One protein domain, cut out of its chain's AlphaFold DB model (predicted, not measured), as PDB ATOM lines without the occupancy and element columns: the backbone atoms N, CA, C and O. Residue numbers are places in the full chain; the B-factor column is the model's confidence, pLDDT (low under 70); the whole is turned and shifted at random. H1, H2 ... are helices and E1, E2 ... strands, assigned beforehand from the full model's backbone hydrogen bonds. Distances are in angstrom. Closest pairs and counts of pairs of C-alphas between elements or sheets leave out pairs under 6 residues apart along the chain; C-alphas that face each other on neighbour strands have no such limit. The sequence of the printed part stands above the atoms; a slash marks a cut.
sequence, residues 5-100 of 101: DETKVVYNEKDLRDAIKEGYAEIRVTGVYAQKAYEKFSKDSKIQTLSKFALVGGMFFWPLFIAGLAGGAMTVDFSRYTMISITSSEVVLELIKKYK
ATOM      1  N   ASP A   5      14.682 -46.451  19.564       81.88
ATOM      2  CA  ASP A   5      13.763 -45.354  19.913       81.88
ATOM      3  C   ASP A   5      13.631 -45.196  21.438       81.88
ATOM      4  O   ASP A   5      12.551 -45.235  22.016       81.88
ATOM      5  N   GLU A   6      14.777 -45.093  22.110       86.31
ATOM      6  CA  GLU A   6      14.898 -44.960  23.555       86.31
ATOM      7  C   GLU A   6      15.886 -43.847  23.904       86.31
ATOM      8  O   GLU A   6      16.735 -43.442  23.101       86.31
ATOM      9  N   THR A   7      15.782 -43.367  25.142       88.88
ATOM     10  CA  THR A   7      16.736 -42.422  25.724       88.88
ATOM     11  C   THR A   7      17.833 -43.166  26.474       88.88
ATOM     12  O   THR A   7      17.547 -43.946  27.384       88.88
ATOM     13  N   LYS A   8      19.098 -42.870  26.166       91.19
ATOM     14  CA  LYS A   8      20.253 -43.399  26.900       91.19
ATOM     15  C   LYS A   8      20.892 -42.330  27.777       91.19
ATOM     16  O   LYS A   8      21.372 -41.318  27.274       91.19
ATOM     17  N   VAL A   9      20.968 -42.579  29.084       90.62
ATOM     18  CA  VAL A   9      21.763 -41.751  30.003       90.62
ATOM     19  C   VAL A   9      23.204 -42.259  30.027       90.62
ATOM     20  O   VAL A   9      23.437 -43.455  30.209       90.62
ATOM     21  N   VAL A  10      24.162 -41.356  29.838       87.38
ATOM     22  CA  VAL A  10      25.598 -41.652  29.785       87.38
ATOM     23  C   VAL A  10      26.376 -40.739  30.731       87.38
ATOM     24  O   VAL A  10      26.027 -39.572  30.931       87.38
ATOM     25  N   TYR A  11      27.451 -41.276  31.307       84.00
ATOM     26  CA  TYR A  11      28.231 -40.597  32.353       84.00
ATOM     27  C   TYR A  11      29.695 -40.363  31.959       84.00
ATOM     28  O   TYR A  11      30.416 -39.630  32.635       84.00
ATOM     29  N   ASN A  12      30.153 -40.993  30.876       80.69
ATOM     30  CA  ASN A  12      31.533 -40.931  30.406       80.69
ATOM     31  C   ASN A  12      31.599 -41.000  28.869       80.69
ATOM     32  O   ASN A  12      30.601 -41.254  28.194       80.69
ATOM     33  N   GLU A  13      32.793 -40.776  28.318       76.62
ATOM     34  CA  GLU A  13      33.030 -40.811  26.870       76.62
ATOM     35  C   GLU A  13      32.701 -42.167  26.243       76.62
ATOM     36  O   GLU A  13      32.155 -42.208  25.140       76.62
ATOM     37  N   LYS A  14      33.080 -43.269  26.898       82.31
ATOM     38  CA  LYS A  14      32.913 -44.608  26.332       82.31
ATOM     39  C   LYS A  14      31.429 -44.893  26.114       82.31
ATOM     40  O   LYS A  14      31.039 -45.238  25.004       82.31
ATOM     41  N   ASP A  15      30.613 -44.639  27.131       85.38
ATOM     42  CA  ASP A  15      29.166 -44.836  27.074       85.38
ATOM     43  C   ASP A  15      28.514 -43.921  26.034       85.38
ATOM     44  O   ASP A  15      27.608 -44.343  25.321       85.38
ATOM     45  N   LEU A  16      28.994 -42.679  25.901       83.06
ATOM     46  CA  LEU A  16      28.523 -41.767  24.861       83.06
ATOM     47  C   LEU A  16      28.859 -42.293  23.460       83.06
ATOM     48  O   LEU A  16      28.003 -42.306  22.576       83.06
ATOM     49  N   ARG A  17      30.094 -42.754  23.252       81.31
ATOM     50  CA  ARG A  17      30.548 -43.332  21.983       81.31
ATOM     51  C   ARG A  17      29.728 -44.565  21.616       81.31
ATOM     52  O   ARG A  17      29.331 -44.697  20.458       81.31
ATOM     53  N   ASP A  18      29.483 -45.444  22.577       85.31
ATOM     54  CA  ASP A  18      28.704 -46.662  22.372       85.31
ATOM     55  C   ASP A  18      27.233 -46.322  22.089       85.31
ATOM     56  O   ASP A  18      26.682 -46.808  21.104       85.31
ATOM     57  N   ALA A  19      26.641 -45.359  22.805       86.25
ATOM     58  CA  ALA A  19      25.285 -44.880  22.525       86.25
ATOM     59  C   ALA A  19      25.138 -44.290  21.105       86.25
ATOM     60  O   ALA A  19      24.162 -44.552  20.399       86.25
ATOM     61  N   ILE A  20      26.132 -43.542  20.625       82.56
ATOM     62  CA  ILE A  20      26.116 -43.005  19.255       82.56
ATOM     63  C   ILE A  20      26.230 -44.128  18.219       82.56
ATOM     64  O   ILE A  20      25.532 -44.091  17.204       82.56
ATOM     65  N   LYS A  21      27.089 -45.125  18.473       83.62
ATOM     66  CA  LYS A  21      27.251 -46.310  17.611       83.62
ATOM     67  C   LYS A  21      26.028 -47.213  17.593       83.62
ATOM     68  O   LYS A  21      25.809 -47.874  16.587       83.62
ATOM     69  N   GLU A  22      25.283 -47.279  18.687       86.00
ATOM     70  CA  GLU A  22      24.033 -48.035  18.777       86.00
ATOM     71  C   GLU A  22      22.881 -47.283  18.102       86.00
ATOM     72  O   GLU A  22      21.988 -47.909  17.537       86.00
ATOM     73  N   GLY A  23      22.943 -45.948  18.054       84.50
ATOM     74  CA  GLY A  23      21.925 -45.137  17.395       84.50
ATOM     75  C   GLY A  23      20.688 -44.934  18.269       84.50
ATOM     76  O   GLY A  23      19.573 -45.192  17.813       84.50
ATOM     77  N   TYR A  24      20.870 -44.501  19.518       86.81
ATOM     78  CA  TYR A  24      19.743 -44.097  20.365       86.81
ATOM     79  C   TYR A  24      19.076 -42.827  19.831       86.81
ATOM     80  O   TYR A  24      19.739 -41.929  19.316       86.81
ATOM     81  N   ALA A  25      17.756 -42.730  19.965       86.00
ATOM     82  CA  ALA A  25      17.003 -41.554  19.545       86.00
ATOM     83  C   ALA A  25      17.355 -40.313  20.377       86.00
ATOM     84  O   ALA A  25      17.425 -39.210  19.830       86.00
ATOM     85  N   GLU A  26      17.616 -40.498  21.672       87.88
ATOM     86  CA  GLU A  26      18.040 -39.440  22.586       87.88
ATOM     87  C   GLU A  26      19.201 -39.927  23.460       87.88
ATOM     88  O   GLU A  26      19.187 -41.040  23.985       87.88
ATOM     89  N   ILE A  27      20.216 -39.086  23.644       88.38
ATOM     90  CA  ILE A  27      21.337 -39.351  24.543       88.38
ATOM     91  C   ILE A  27      21.444 -38.202  25.538       88.38
ATOM     92  O   ILE A  27      21.611 -37.043  25.155       88.38
ATOM     93  N   ARG A  28      21.382 -38.533  26.828       89.00
ATOM     94  CA  ARG A  28      21.540 -37.595  27.940       89.00
ATOM     95  C   ARG A  28      22.884 -37.798  28.599       89.00
ATOM     96  O   ARG A  28      23.118 -38.797  29.274       89.00
ATOM     97  N   VAL A  29      23.765 -36.835  28.426       86.38
ATOM     98  CA  VAL A  29      25.043 -36.789  29.123       86.38
ATOM     99  C   VAL A  29      24.826 -36.113  30.467       86.38
ATOM    100  O   VAL A  29      24.318 -34.996  30.501       86.38
ATOM    101  N   THR A  30      25.216 -36.752  31.569       87.31
ATOM    102  CA  THR A  30      25.019 -36.204  32.924       87.31
ATOM    103  C   THR A  30      26.287 -36.287  33.776       87.31
ATOM    104  O   THR A  30      27.304 -36.864  33.376       87.31
ATOM    105  N   GLY A  31      26.247 -35.673  34.960       81.94
ATOM    106  CA  GLY A  31      27.332 -35.724  35.938       81.94
ATOM    107  C   GLY A  31      28.523 -34.832  35.576       81.94
ATOM    108  O   GLY A  31      28.390 -33.837  34.865       81.94
ATOM    109  N   VAL A  32      29.715 -35.195  36.062       79.88
ATOM    110  CA  VAL A  32      30.946 -34.391  35.900       79.88
ATOM    111  C   VAL A  32      31.266 -34.118  34.427       79.88
ATOM    112  O   VAL A  32      31.833 -33.079  34.090       79.88
ATOM    113  N   TYR A  33      30.898 -35.036  33.533       74.75
ATOM    114  CA  TYR A  33      31.124 -34.867  32.104       74.75
ATOM    115  C   TYR A  33      30.222 -33.773  31.504       74.75
ATOM    116  O   TYR A  33      30.716 -32.927  30.756       74.75
ATOM    117  N   ALA A  34      28.950 -33.708  31.912       76.69
ATOM    118  CA  ALA A  34      28.041 -32.620  31.544       76.69
ATOM    119  C   ALA A  34      28.492 -31.276  32.127       76.69
ATOM    120  O   ALA A  34      28.527 -30.276  31.414       76.69
ATOM    121  N   GLN A  35      28.937 -31.262  33.386       78.25
ATOM    122  CA  GLN A  35      29.444 -30.049  34.028       78.25
ATOM    123  C   GLN A  35      30.679 -29.492  33.302       78.25
ATOM    124  O   GLN A  35      30.736 -28.302  33.001       78.25
ATOM    125  N   LYS A  36      31.642 -30.347  32.935       76.88
ATOM    126  CA  LYS A  36      32.817 -29.940  32.143       76.88
ATOM    127  C   LYS A  36      32.432 -29.419  30.758       76.88
ATOM    128  O   LYS A  36      33.043 -28.463  30.276       76.88
ATOM    129  N   ALA A  37      31.433 -30.034  30.123       73.50
ATOM    130  CA  ALA A  37      30.895 -29.554  28.856       73.50
ATOM    131  C   ALA A  37      30.264 -28.167  29.015       73.50
ATOM    132  O   ALA A  37      30.594 -27.251  28.266       73.50
ATOM    133  N   TYR A  38      29.443 -27.971  30.040       75.50
ATOM    134  CA  TYR A  38      28.837 -26.683  30.345       75.50
ATOM    135  C   TYR A  38      29.871 -25.603  30.686       75.50
ATOM    136  O   TYR A  38      29.771 -24.481  30.201       75.50
ATOM    137  N   GLU A  39      30.899 -25.919  31.474       76.44
ATOM    138  CA  GLU A  39      31.954 -24.969  31.840       76.44
ATOM    139  C   GLU A  39      32.788 -24.518  30.641       76.44
ATOM    140  O   GLU A  39      33.125 -23.339  30.530       76.44
ATOM    141  N   LYS A  40      33.128 -25.426  29.720       71.38
ATOM    142  CA  LYS A  40      33.800 -25.026  28.476       71.38
ATOM    143  C   LYS A  40      32.866 -24.197  27.590       71.38
ATOM    144  O   LYS A  40      33.312 -23.224  26.990       71.38
ATOM    145  N   PHE A  41      31.581 -24.544  27.544       68.69
ATOM    146  CA  PHE A  41      30.577 -23.831  26.761       68.69
ATOM    147  C   PHE A  41      30.374 -22.408  27.295       68.69
ATOM    148  O   PHE A  41      30.319 -21.455  26.524       68.69
ATOM    149  N   SER A  42      30.326 -22.243  28.619       68.25
ATOM    150  CA  SER A  42      30.149 -20.950  29.286       68.25
ATOM    151  C   SER A  42      31.411 -20.085  29.305       68.25
ATOM    152  O   SER A  42      31.307 -18.871  29.457       68.25
ATOM    153  N   LYS A  43      32.601 -20.664  29.119       71.19
ATOM    154  CA  LYS A  43      33.865 -19.909  29.040       71.19
ATOM    155  C   LYS A  43      34.234 -19.481  27.622       71.19
ATOM    156  O   LYS A  43      34.975 -18.515  27.461       71.19
ATOM    157  N   ASP A  44      33.724 -20.160  26.599       67.50
ATOM    158  CA  ASP A  44      34.060 -19.859  25.211       67.50
ATOM    159  C   ASP A  44      33.010 -18.932  24.574       67.50
ATOM    160  O   ASP A  44      31.915 -19.334  24.176       67.50
ATOM    161  N   SER A  45      33.354 -17.646  24.480       61.53
ATOM    162  CA  SER A  45      32.499 -16.593  23.919       61.53
ATOM    163  C   SER A  45      32.190 -16.783  22.429       61.53
ATOM    164  O   SER A  45      31.127 -16.353  21.959       61.53
ATOM    165  N   LYS A  46      33.061 -17.476  21.680       60.94
ATOM    166  CA  LYS A  46      32.794 -17.844  20.283       60.94
ATOM    167  C   LYS A  46      31.751 -18.948  20.229       60.94
ATOM    168  O   LYS A  46      30.822 -18.852  19.431       60.94
ATOM    169  N   ILE A  47      31.847 -19.940  21.114       60.56
ATOM    170  CA  ILE A  47      30.859 -21.020  21.216       60.56
ATOM    171  C   ILE A  47      29.516 -20.482  21.698       60.56
ATOM    172  O   ILE A  47      28.504 -20.864  21.130       60.56
ATOM    173  N   GLN A  48      29.463 -19.557  22.656       59.31
ATOM    174  CA  GLN A  48      28.198 -18.931  23.071       59.31
ATOM    175  C   GLN A  48      27.522 -18.166  21.935       59.31
ATOM    176  O   GLN A  48      26.307 -18.256  21.764       59.31
ATOM    177  N   THR A  49      28.303 -17.438  21.136       59.41
ATOM    178  CA  THR A  49      27.787 -16.713  19.970       59.41
ATOM    179  C   THR A  49      27.281 -17.700  18.922       59.41
ATOM    180  O   THR A  49      26.122 -17.628  18.523       59.41
ATOM    181  N   LEU A  50      28.095 -18.692  18.553       54.56
ATOM    182  CA  LEU A  50      27.719 -19.747  17.610       54.56
ATOM    183  C   LEU A  50      26.538 -20.580  18.105       54.56
ATOM    184  O   LEU A  50      25.724 -20.992  17.293       54.56
ATOM    185  N   SER A  51      26.395 -20.786  19.412       52.25
ATOM    186  CA  SER A  51      25.315 -21.578  20.007       52.25
ATOM    187  C   SER A  51      24.016 -20.804  20.129       52.25
ATOM    188  O   SER A  51      22.960 -21.398  19.950       52.25
ATOM    189  N   LYS A  52      24.059 -19.481  20.331       52.78
ATOM    190  CA  LYS A  52      22.874 -18.623  20.163       52.78
ATOM    191  C   LYS A  52      22.328 -18.703  18.736       52.78
ATOM    192  O   LYS A  52      21.116 -18.742  18.561       52.78
ATOM    193  N   PHE A  53      23.202 -18.798  17.733       46.16
ATOM    194  CA  PHE A  53      22.793 -19.027  16.342       46.16
ATOM    195  C   PHE A  53      22.445 -20.502  16.052       46.16
ATOM    196  O   PHE A  53      21.533 -20.774  15.275       46.16
ATOM    197  N   ALA A  54      23.106 -21.463  16.701       50.31
ATOM    198  CA  ALA A  54      22.899 -22.896  16.487       50.31
ATOM    199  C   ALA A  54      21.649 -23.448  17.180       50.31
ATOM    200  O   ALA A  54      21.037 -24.351  16.621       50.31
ATOM    201  N   LEU A  55      21.231 -22.906  18.334       50.03
ATOM    202  CA  LEU A  55      19.938 -23.240  18.948       50.03
ATOM    203  C   LEU A  55      18.771 -22.811  18.048       50.03
ATOM    204  O   LEU A  55      17.731 -23.457  18.037       50.03
ATOM    205  N   VAL A  56      18.958 -21.733  17.282       43.12
ATOM    206  CA  VAL A  56      17.964 -21.203  16.338       43.12
ATOM    207  C   VAL A  56      18.026 -21.927  14.981       43.12
ATOM    208  O   VAL A  56      17.023 -21.987  14.278       43.12
ATOM    209  N   GLY A  57      19.174 -22.513  14.616       42.03
ATOM    210  CA  GLY A  57      19.417 -23.108  13.292       42.03
ATOM    211  C   GLY A  57      19.728 -24.611  13.246       42.03
ATOM    212  O   GLY A  57      20.024 -25.116  12.166       42.03
ATOM    213  N   GLY A  58      19.712 -25.333  14.372       47.69
ATOM    214  CA  GLY A  58      20.053 -26.763  14.430       47.69
ATOM    215  C   GLY A  58      21.496 -27.068  14.006       47.69
ATOM    216  O   GLY A  58      21.736 -28.022  13.265       47.69
ATOM    217  N   MET A  59      22.459 -26.224  14.396       49.59
ATOM    218  CA  MET A  59      23.815 -26.281  13.838       49.59
ATOM    219  C   MET A  59      24.796 -27.166  14.634       49.59
ATOM    220  O   MET A  59      24.811 -27.255  15.859       49.59
ATOM    221  N   PHE A  60      25.666 -27.801  13.857       52.81
ATOM    222  CA  PHE A  60      26.385 -29.058  14.053       52.81
ATOM    223  C   PHE A  60      27.748 -28.968  14.762       52.81
ATOM    224  O   PHE A  60      28.649 -29.746  14.463       52.81
ATOM    225  N   PHE A  61      27.962 -27.980  15.634       55.25
ATOM    226  CA  PHE A  61      29.304 -27.696  16.183       55.25
ATOM    227  C   PHE A  61      29.623 -28.403  17.506       55.25
ATOM    228  O   PHE A  61      30.784 -28.522  17.899       55.25
ATOM    229  N   TRP A  62      28.602 -28.926  18.178       64.69
ATOM    230  CA  TRP A  62      28.737 -29.639  19.444       64.69
ATOM    231  C   TRP A  62      29.470 -31.004  19.367       64.69
ATOM    232  O   TRP A  62      30.089 -31.378  20.363       64.69
ATOM    233  N   PRO A  63      29.535 -31.730  18.230       56.31
ATOM    234  CA  PRO A  63      30.349 -32.938  18.117       56.31
ATOM    235  C   PRO A  63      31.843 -32.702  18.276       56.31
ATOM    236  O   PRO A  63      32.527 -33.457  18.957       56.31
ATOM    237  N   LEU A  64      32.351 -31.629  17.664       57.88
ATOM    238  CA  LEU A  64      33.755 -31.234  17.775       57.88
ATOM    239  C   LEU A  64      34.068 -30.757  19.195       57.88
ATOM    240  O   LEU A  64      35.156 -30.997  19.714       57.88
ATOM    241  N   PHE A  65      33.085 -30.139  19.846       61.97
ATOM    242  CA  PHE A  65      33.175 -29.712  21.233       61.97
ATOM    243  C   PHE A  65      33.266 -30.894  22.208       61.97
ATOM    244  O   PHE A  65      34.151 -30.926  23.064       61.97
ATOM    245  N   ILE A  66      32.405 -31.901  22.038       61.94
ATOM    246  CA  ILE A  66      32.437 -33.133  22.830       61.94
ATOM    247  C   ILE A  66      33.678 -33.978  22.506       61.94
ATOM    248  O   ILE A  66      34.333 -34.475  23.424       61.94
ATOM    249  N   ALA A  67      34.096 -34.057  21.241       58.22
ATOM    250  CA  ALA A  67      35.356 -34.697  20.860       58.22
ATOM    251  C   ALA A  67      36.574 -34.015  21.517       58.22
ATOM    252  O   ALA A  67      37.471 -34.689  22.019       58.22
ATOM    253  N   GLY A  68      36.578 -32.680  21.610       56.03
ATOM    254  CA  GLY A  68      37.597 -31.911  22.336       56.03
ATOM    255  C   GLY A  68      37.526 -32.028  23.869       56.03
ATOM    256  O   GLY A  68      38.454 -31.615  24.570       56.03
ATOM    257  N   LEU A  69      36.440 -32.570  24.426       58.69
ATOM    258  CA  LEU A  69      36.306 -32.908  25.851       58.69
ATOM    259  C   LEU A  69      36.791 -34.327  26.171       58.69
ATOM    260  O   LEU A  69      37.182 -34.587  27.304       58.69
ATOM    261  N   ALA A  70      36.785 -35.210  25.178       54.47
ATOM    262  CA  ALA A  70      37.172 -36.613  25.275       54.47
ATOM    263  C   ALA A  70      38.682 -36.890  25.140       54.47
ATOM    264  O   ALA A  70      39.139 -38.006  25.336       54.47
ATOM    265  N   GLY A  71      39.506 -35.886  24.830       45.12
ATOM    266  CA  GLY A  71      40.964 -36.082  24.770       45.12
ATOM    267  C   GLY A  71      41.447 -36.926  23.583       45.12
ATOM    268  O   GLY A  71      42.618 -37.280  23.510       45.12
ATOM    269  N   GLY A  72      40.580 -37.202  22.616       49.53
ATOM    270  CA  GLY A  72      40.933 -37.901  21.396       49.53
ATOM    271  C   GLY A  72      39.818 -37.744  20.385       49.53
ATOM    272  O   GLY A  72      38.649 -37.660  20.757       49.53
ATOM    273  N   ALA A  73      40.186 -37.678  19.107       47.75
ATOM    274  CA  ALA A  73      39.247 -37.656  17.999       47.75
ATOM    275  C   ALA A  73      38.223 -38.781  18.193       47.75
ATOM    276  O   ALA A  73      38.516 -39.962  17.992       47.75
ATOM    277  N   MET A  74      37.021 -38.425  18.640       55.19
ATOM    278  CA  MET A  74      35.920 -39.358  18.615       55.19
ATOM    279  C   MET A  74      35.674 -39.677  17.144       55.19
ATOM    280  O   MET A  74      35.153 -38.861  16.398       55.19
ATOM    281  N   THR A  75      36.077 -40.871  16.717       59.84
ATOM    282  CA  THR A  75      35.857 -41.396  15.361       59.84
ATOM    283  C   THR A  75      34.404 -41.824  15.132       59.84
ATOM    284  O   THR A  75      34.113 -42.590  14.218       59.84
ATOM    285  N   VAL A  76      33.484 -41.371  15.987       65.44
ATOM    286  CA  VAL A  76      32.050 -41.610  15.851       65.44
ATOM    287  C   VAL A  76      31.407 -40.455  15.107       65.44
ATOM    288  O   VAL A  76      31.673 -39.284  15.363       65.44
ATOM    289  N   ASP A  77      30.550 -40.822  14.164       70.25
ATOM    290  CA  ASP A  77      29.814 -39.898  13.324       70.25
ATOM    291  C   ASP A  77      28.642 -39.282  14.098       70.25
ATOM    292  O   ASP A  77      27.531 -39.811  14.139       70.25
ATOM    293  N   PHE A  78      28.892 -38.136  14.715       71.00
ATOM    294  CA  PHE A  78      27.869 -37.336  15.383       71.00
ATOM    295  C   PHE A  78      26.974 -36.551  14.423       71.00
ATOM    296  O   PHE A  78      26.063 -35.857  14.874       71.00
ATOM    297  N   SER A  79      27.206 -36.643  13.110       71.88
ATOM    298  CA  SER A  79      26.489 -35.852  12.109       71.88
ATOM    299  C   SER A  79      24.973 -36.104  12.074       71.88
ATOM    300  O   SER A  79      24.188 -35.447  11.395       71.88
ATOM    301  N   ARG A  80      24.536 -37.108  12.817       75.75
ATOM    302  CA  ARG A  80      23.153 -37.553  12.876       75.75
ATOM    303  C   ARG A  80      22.427 -37.002  14.083       75.75
ATOM    304  O   ARG A  80      21.225 -37.203  14.170       75.75
ATOM    305  N   TYR A  81      23.124 -36.318  14.983       77.19
ATOM    306  CA  TYR A  81      22.558 -35.796  16.211       77.19
ATOM    307  C   TYR A  81      22.614 -34.265  16.228       77.19
ATOM    308  O   TYR A  81      23.543 -33.635  15.716       77.19
ATOM    309  N   THR A  82      21.647 -33.660  16.902       76.56
ATOM    310  CA  THR A  82      21.640 -32.246  17.260       76.56
ATOM    311  C   THR A  82      21.594 -32.108  18.776       76.56
ATOM    312  O   THR A  82      20.913 -32.870  19.456       76.56
ATOM    313  N   MET A  83      22.315 -31.136  19.322       77.88
ATOM    314  CA  MET A  83      22.198 -30.797  20.735       77.88
ATOM    315  C   MET A  83      20.966 -29.916  20.908       77.88
ATOM    316  O   MET A  83      20.887 -28.845  20.307       77.88
ATOM    317  N   ILE A  84      20.008 -30.377  21.704       77.06
ATOM    318  CA  ILE A  84      18.760 -29.648  21.970       77.06
ATOM    319  C   ILE A  84      18.786 -28.937  23.325       77.06
ATOM    320  O   ILE A  84      18.035 -27.988  23.530       77.06
ATOM    321  N   SER A  85      19.663 -29.362  24.240       77.06
ATOM    322  CA  SER A  85      19.816 -28.741  25.557       77.06
ATOM    323  C   SER A  85      21.241 -28.885  26.086       77.06
ATOM    324  O   SER A  85      21.873 -29.928  25.916       77.06
ATOM    325  N   ILE A  86      21.736 -27.839  26.748       77.62
ATOM    326  CA  ILE A  86      22.977 -27.846  27.526       77.62
ATOM    327  C   ILE A  86      22.768 -27.046  28.811       77.62
ATOM    328  O   ILE A  86      22.452 -25.858  28.791       77.62
ATOM    329  N   THR A  87      22.952 -27.713  29.943       76.94
ATOM    330  CA  THR A  87      22.830 -27.152  31.290       76.94
ATOM    331  C   THR A  87      24.021 -27.592  32.134       76.94
ATOM    332  O   THR A  87      24.802 -28.451  31.725       76.94
ATOM    333  N   SER A  88      24.167 -27.021  33.329       75.56
ATOM    334  CA  SER A  88      25.210 -27.432  34.275       75.56
ATOM    335  C   SER A  88      25.061 -28.880  34.759       75.56
ATOM    336  O   SER A  88      26.038 -29.456  35.232       75.56
ATOM    337  N   SER A  89      23.868 -29.472  34.635       78.56
ATOM    338  CA  SER A  89      23.550 -30.832  35.086       78.56
ATOM    339  C   SER A  89      23.468 -31.862  33.961       78.56
ATOM    340  O   SER A  89      23.805 -33.027  34.177       78.56
ATOM    341  N   GLU A  90      23.024 -31.458  32.770       83.00
ATOM    342  CA  GLU A  90      22.825 -32.362  31.634       83.00
ATOM    343  C   GLU A  90      23.080 -31.706  30.270       83.00
ATOM    344  O   GLU A  90      22.828 -30.515  30.070       83.00
ATOM    345  N   VAL A  91      23.527 -32.519  29.312       81.56
ATOM    346  CA  VAL A  91      23.565 -32.198  27.878       81.56
ATOM    347  C   VAL A  91      22.704 -33.216  27.138       81.56
ATOM    348  O   VAL A  91      22.911 -34.418  27.294       81.56
ATOM    349  N   VAL A  92      21.752 -32.747  26.333       85.69
ATOM    350  CA  VAL A  92      20.785 -33.602  25.634       85.69
ATOM    351  C   VAL A  92      21.003 -33.539  24.132       85.69
ATOM    352  O   VAL A  92      21.027 -32.460  23.529       85.69
ATOM    353  N   LEU A  93      21.149 -34.721  23.544       84.50
ATOM    354  CA  LEU A  93      21.449 -34.948  22.141       84.50
ATOM    355  C   LEU A  93      20.290 -35.724  21.526       84.50
ATOM    356  O   LEU A  93      19.981 -36.817  21.987       84.50
ATOM    357  N   GLU A  94      19.669 -35.184  20.486       84.31
ATOM    358  CA  GLU A  94      18.582 -35.848  19.770       84.31
ATOM    359  C   GLU A  94      19.041 -36.254  18.370       84.31
ATOM    360  O   GLU A  94      19.682 -35.474  17.663       84.31
ATOM    361  N   LEU A  95      18.683 -37.461  17.938       82.00
ATOM    362  CA  LEU A  95      18.844 -37.878  16.554       82.00
ATOM    363  C   LEU A  95      17.995 -36.990  15.624       82.00
ATOM    364  O   LEU A  95      16.777 -36.858  15.775       82.00
ATOM    365  N   ILE A  96      18.629 -36.405  14.608       77.75
ATOM    366  CA  ILE A  96      17.993 -35.533  13.620       77.75
ATOM    367  C   ILE A  96      16.893 -36.318  12.893       77.75
ATOM    368  O   ILE A  96      17.143 -37.379  12.320       77.75
ATOM    369  N   LYS A  97      15.679 -35.751  12.841       65.81
ATOM    370  CA  LYS A  97      14.467 -36.382  12.273       65.81
ATOM    371  C   LYS A  97      14.644 -36.988  10.875       65.81
ATOM    372  O   LYS A  97      13.990 -37.976  10.564       65.81
ATOM    373  N   LYS A  98      15.549 -36.451  10.045       63.47
ATOM    374  CA  LYS A  98      15.887 -37.007   8.718       63.47
ATOM    375  C   LYS A  98      16.385 -38.462   8.784       63.47
ATOM    376  O   LYS A  98      16.260 -39.180   7.795       63.47
ATOM    377  N   TYR A  99      16.919 -38.886   9.927       57.06
ATOM    378  CA  TYR A  99      17.447 -40.227  10.164       57.06
ATOM    379  C   TYR A  99      16.488 -41.147  10.939       57.06
ATOM    380  O   TYR A  99      16.784 -42.330  11.024       57.06
ATOM    381  N   LYS A 100      15.329 -40.667  11.424       56.09
ATOM    382  CA  LYS A 100      14.301 -41.476  12.126       56.09
ATOM    383  C   LYS A 100      13.437 -42.349  11.174       56.09
ATOM    384  O   LYS A 100      12.311 -42.683  11.524       56.09
TER     385      LYS A 100
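This is residues 5 to 100 of the 101 residues of an uncharacterized protein of Clostridium sp. ASBs410 (UniProt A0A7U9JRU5). A twisted four-stranded sheet forms a wall in two layers, with helices H1 and H2 on one face; H3 turns from H2 toward strand E3, and short H4 is near H2. The printed part has 96 residues, with four named helices and four named strands ordered E1 H1 E2 H2 H3 H4 E3 E4. The mixed sheet runs E1 E2 E4 E3; the class is mixed, helices and strands. It is compact, with a radius of gyration of the C-alphas of 12.3 A and spans of 33 by 27 by 24 A.

Start at E1, residues 5 to 10, parallel to E2, residues 24 to 30; N 8 and O 26 are 2.8 A apart, within hydrogen-bond range. Between them H1, residues 13 to 22, completes a strand-helix-strand unit, two parallel neighbour strands with a helix between, whose crossover is right-handed. H1 lies over E2 at a height over the sheet of 8.9 A; their closest C-alphas are Ala 19 and Ile 27, 7.1 A apart. H2, residues 32 to 43, is on the same face; its closest C-alpha pair with E4, residues 90 to 95, is Ala 34 and Glu 90, 5.2 A. H2 and H3, residues 45 to 57, only just touch, only at the corner, with 3 pairs of C-alphas within 8 A; the closest are Phe 41 and Ile 47, 6.2 A. H3 only grazes the sheet, as does H4, residues 62 to 67. E3, residues 81 to 86, and E4 form a hairpin, with N 82 and O 94 2.8 A apart; E4 is antiparallel to E2, with N 27 and O 93 2.8 A apart. Each O i to N i+4 pair is within hydrogen-bond range in H1, H2 and H4, and 8 of 9 in H3.

Find C-alpha 5 at (13.763, -45.354, 19.913), where E1 begins. H2 spans 16.3 A and H3 18.1 A; E4 spans 16.5 A and ends at C-alpha 95, (18.844, -37.878, 16.554).

The printed part has no cut, and the C-alphas of Asp 5 and Ser 45, the two farthest apart, are 34.6 A apart. The H4 to E3 link is long, with 13 residues. Mean pLDDT of the printed part is 71.0; residues 41 to 42, 44 to 76 and 97 to 100 are under 70.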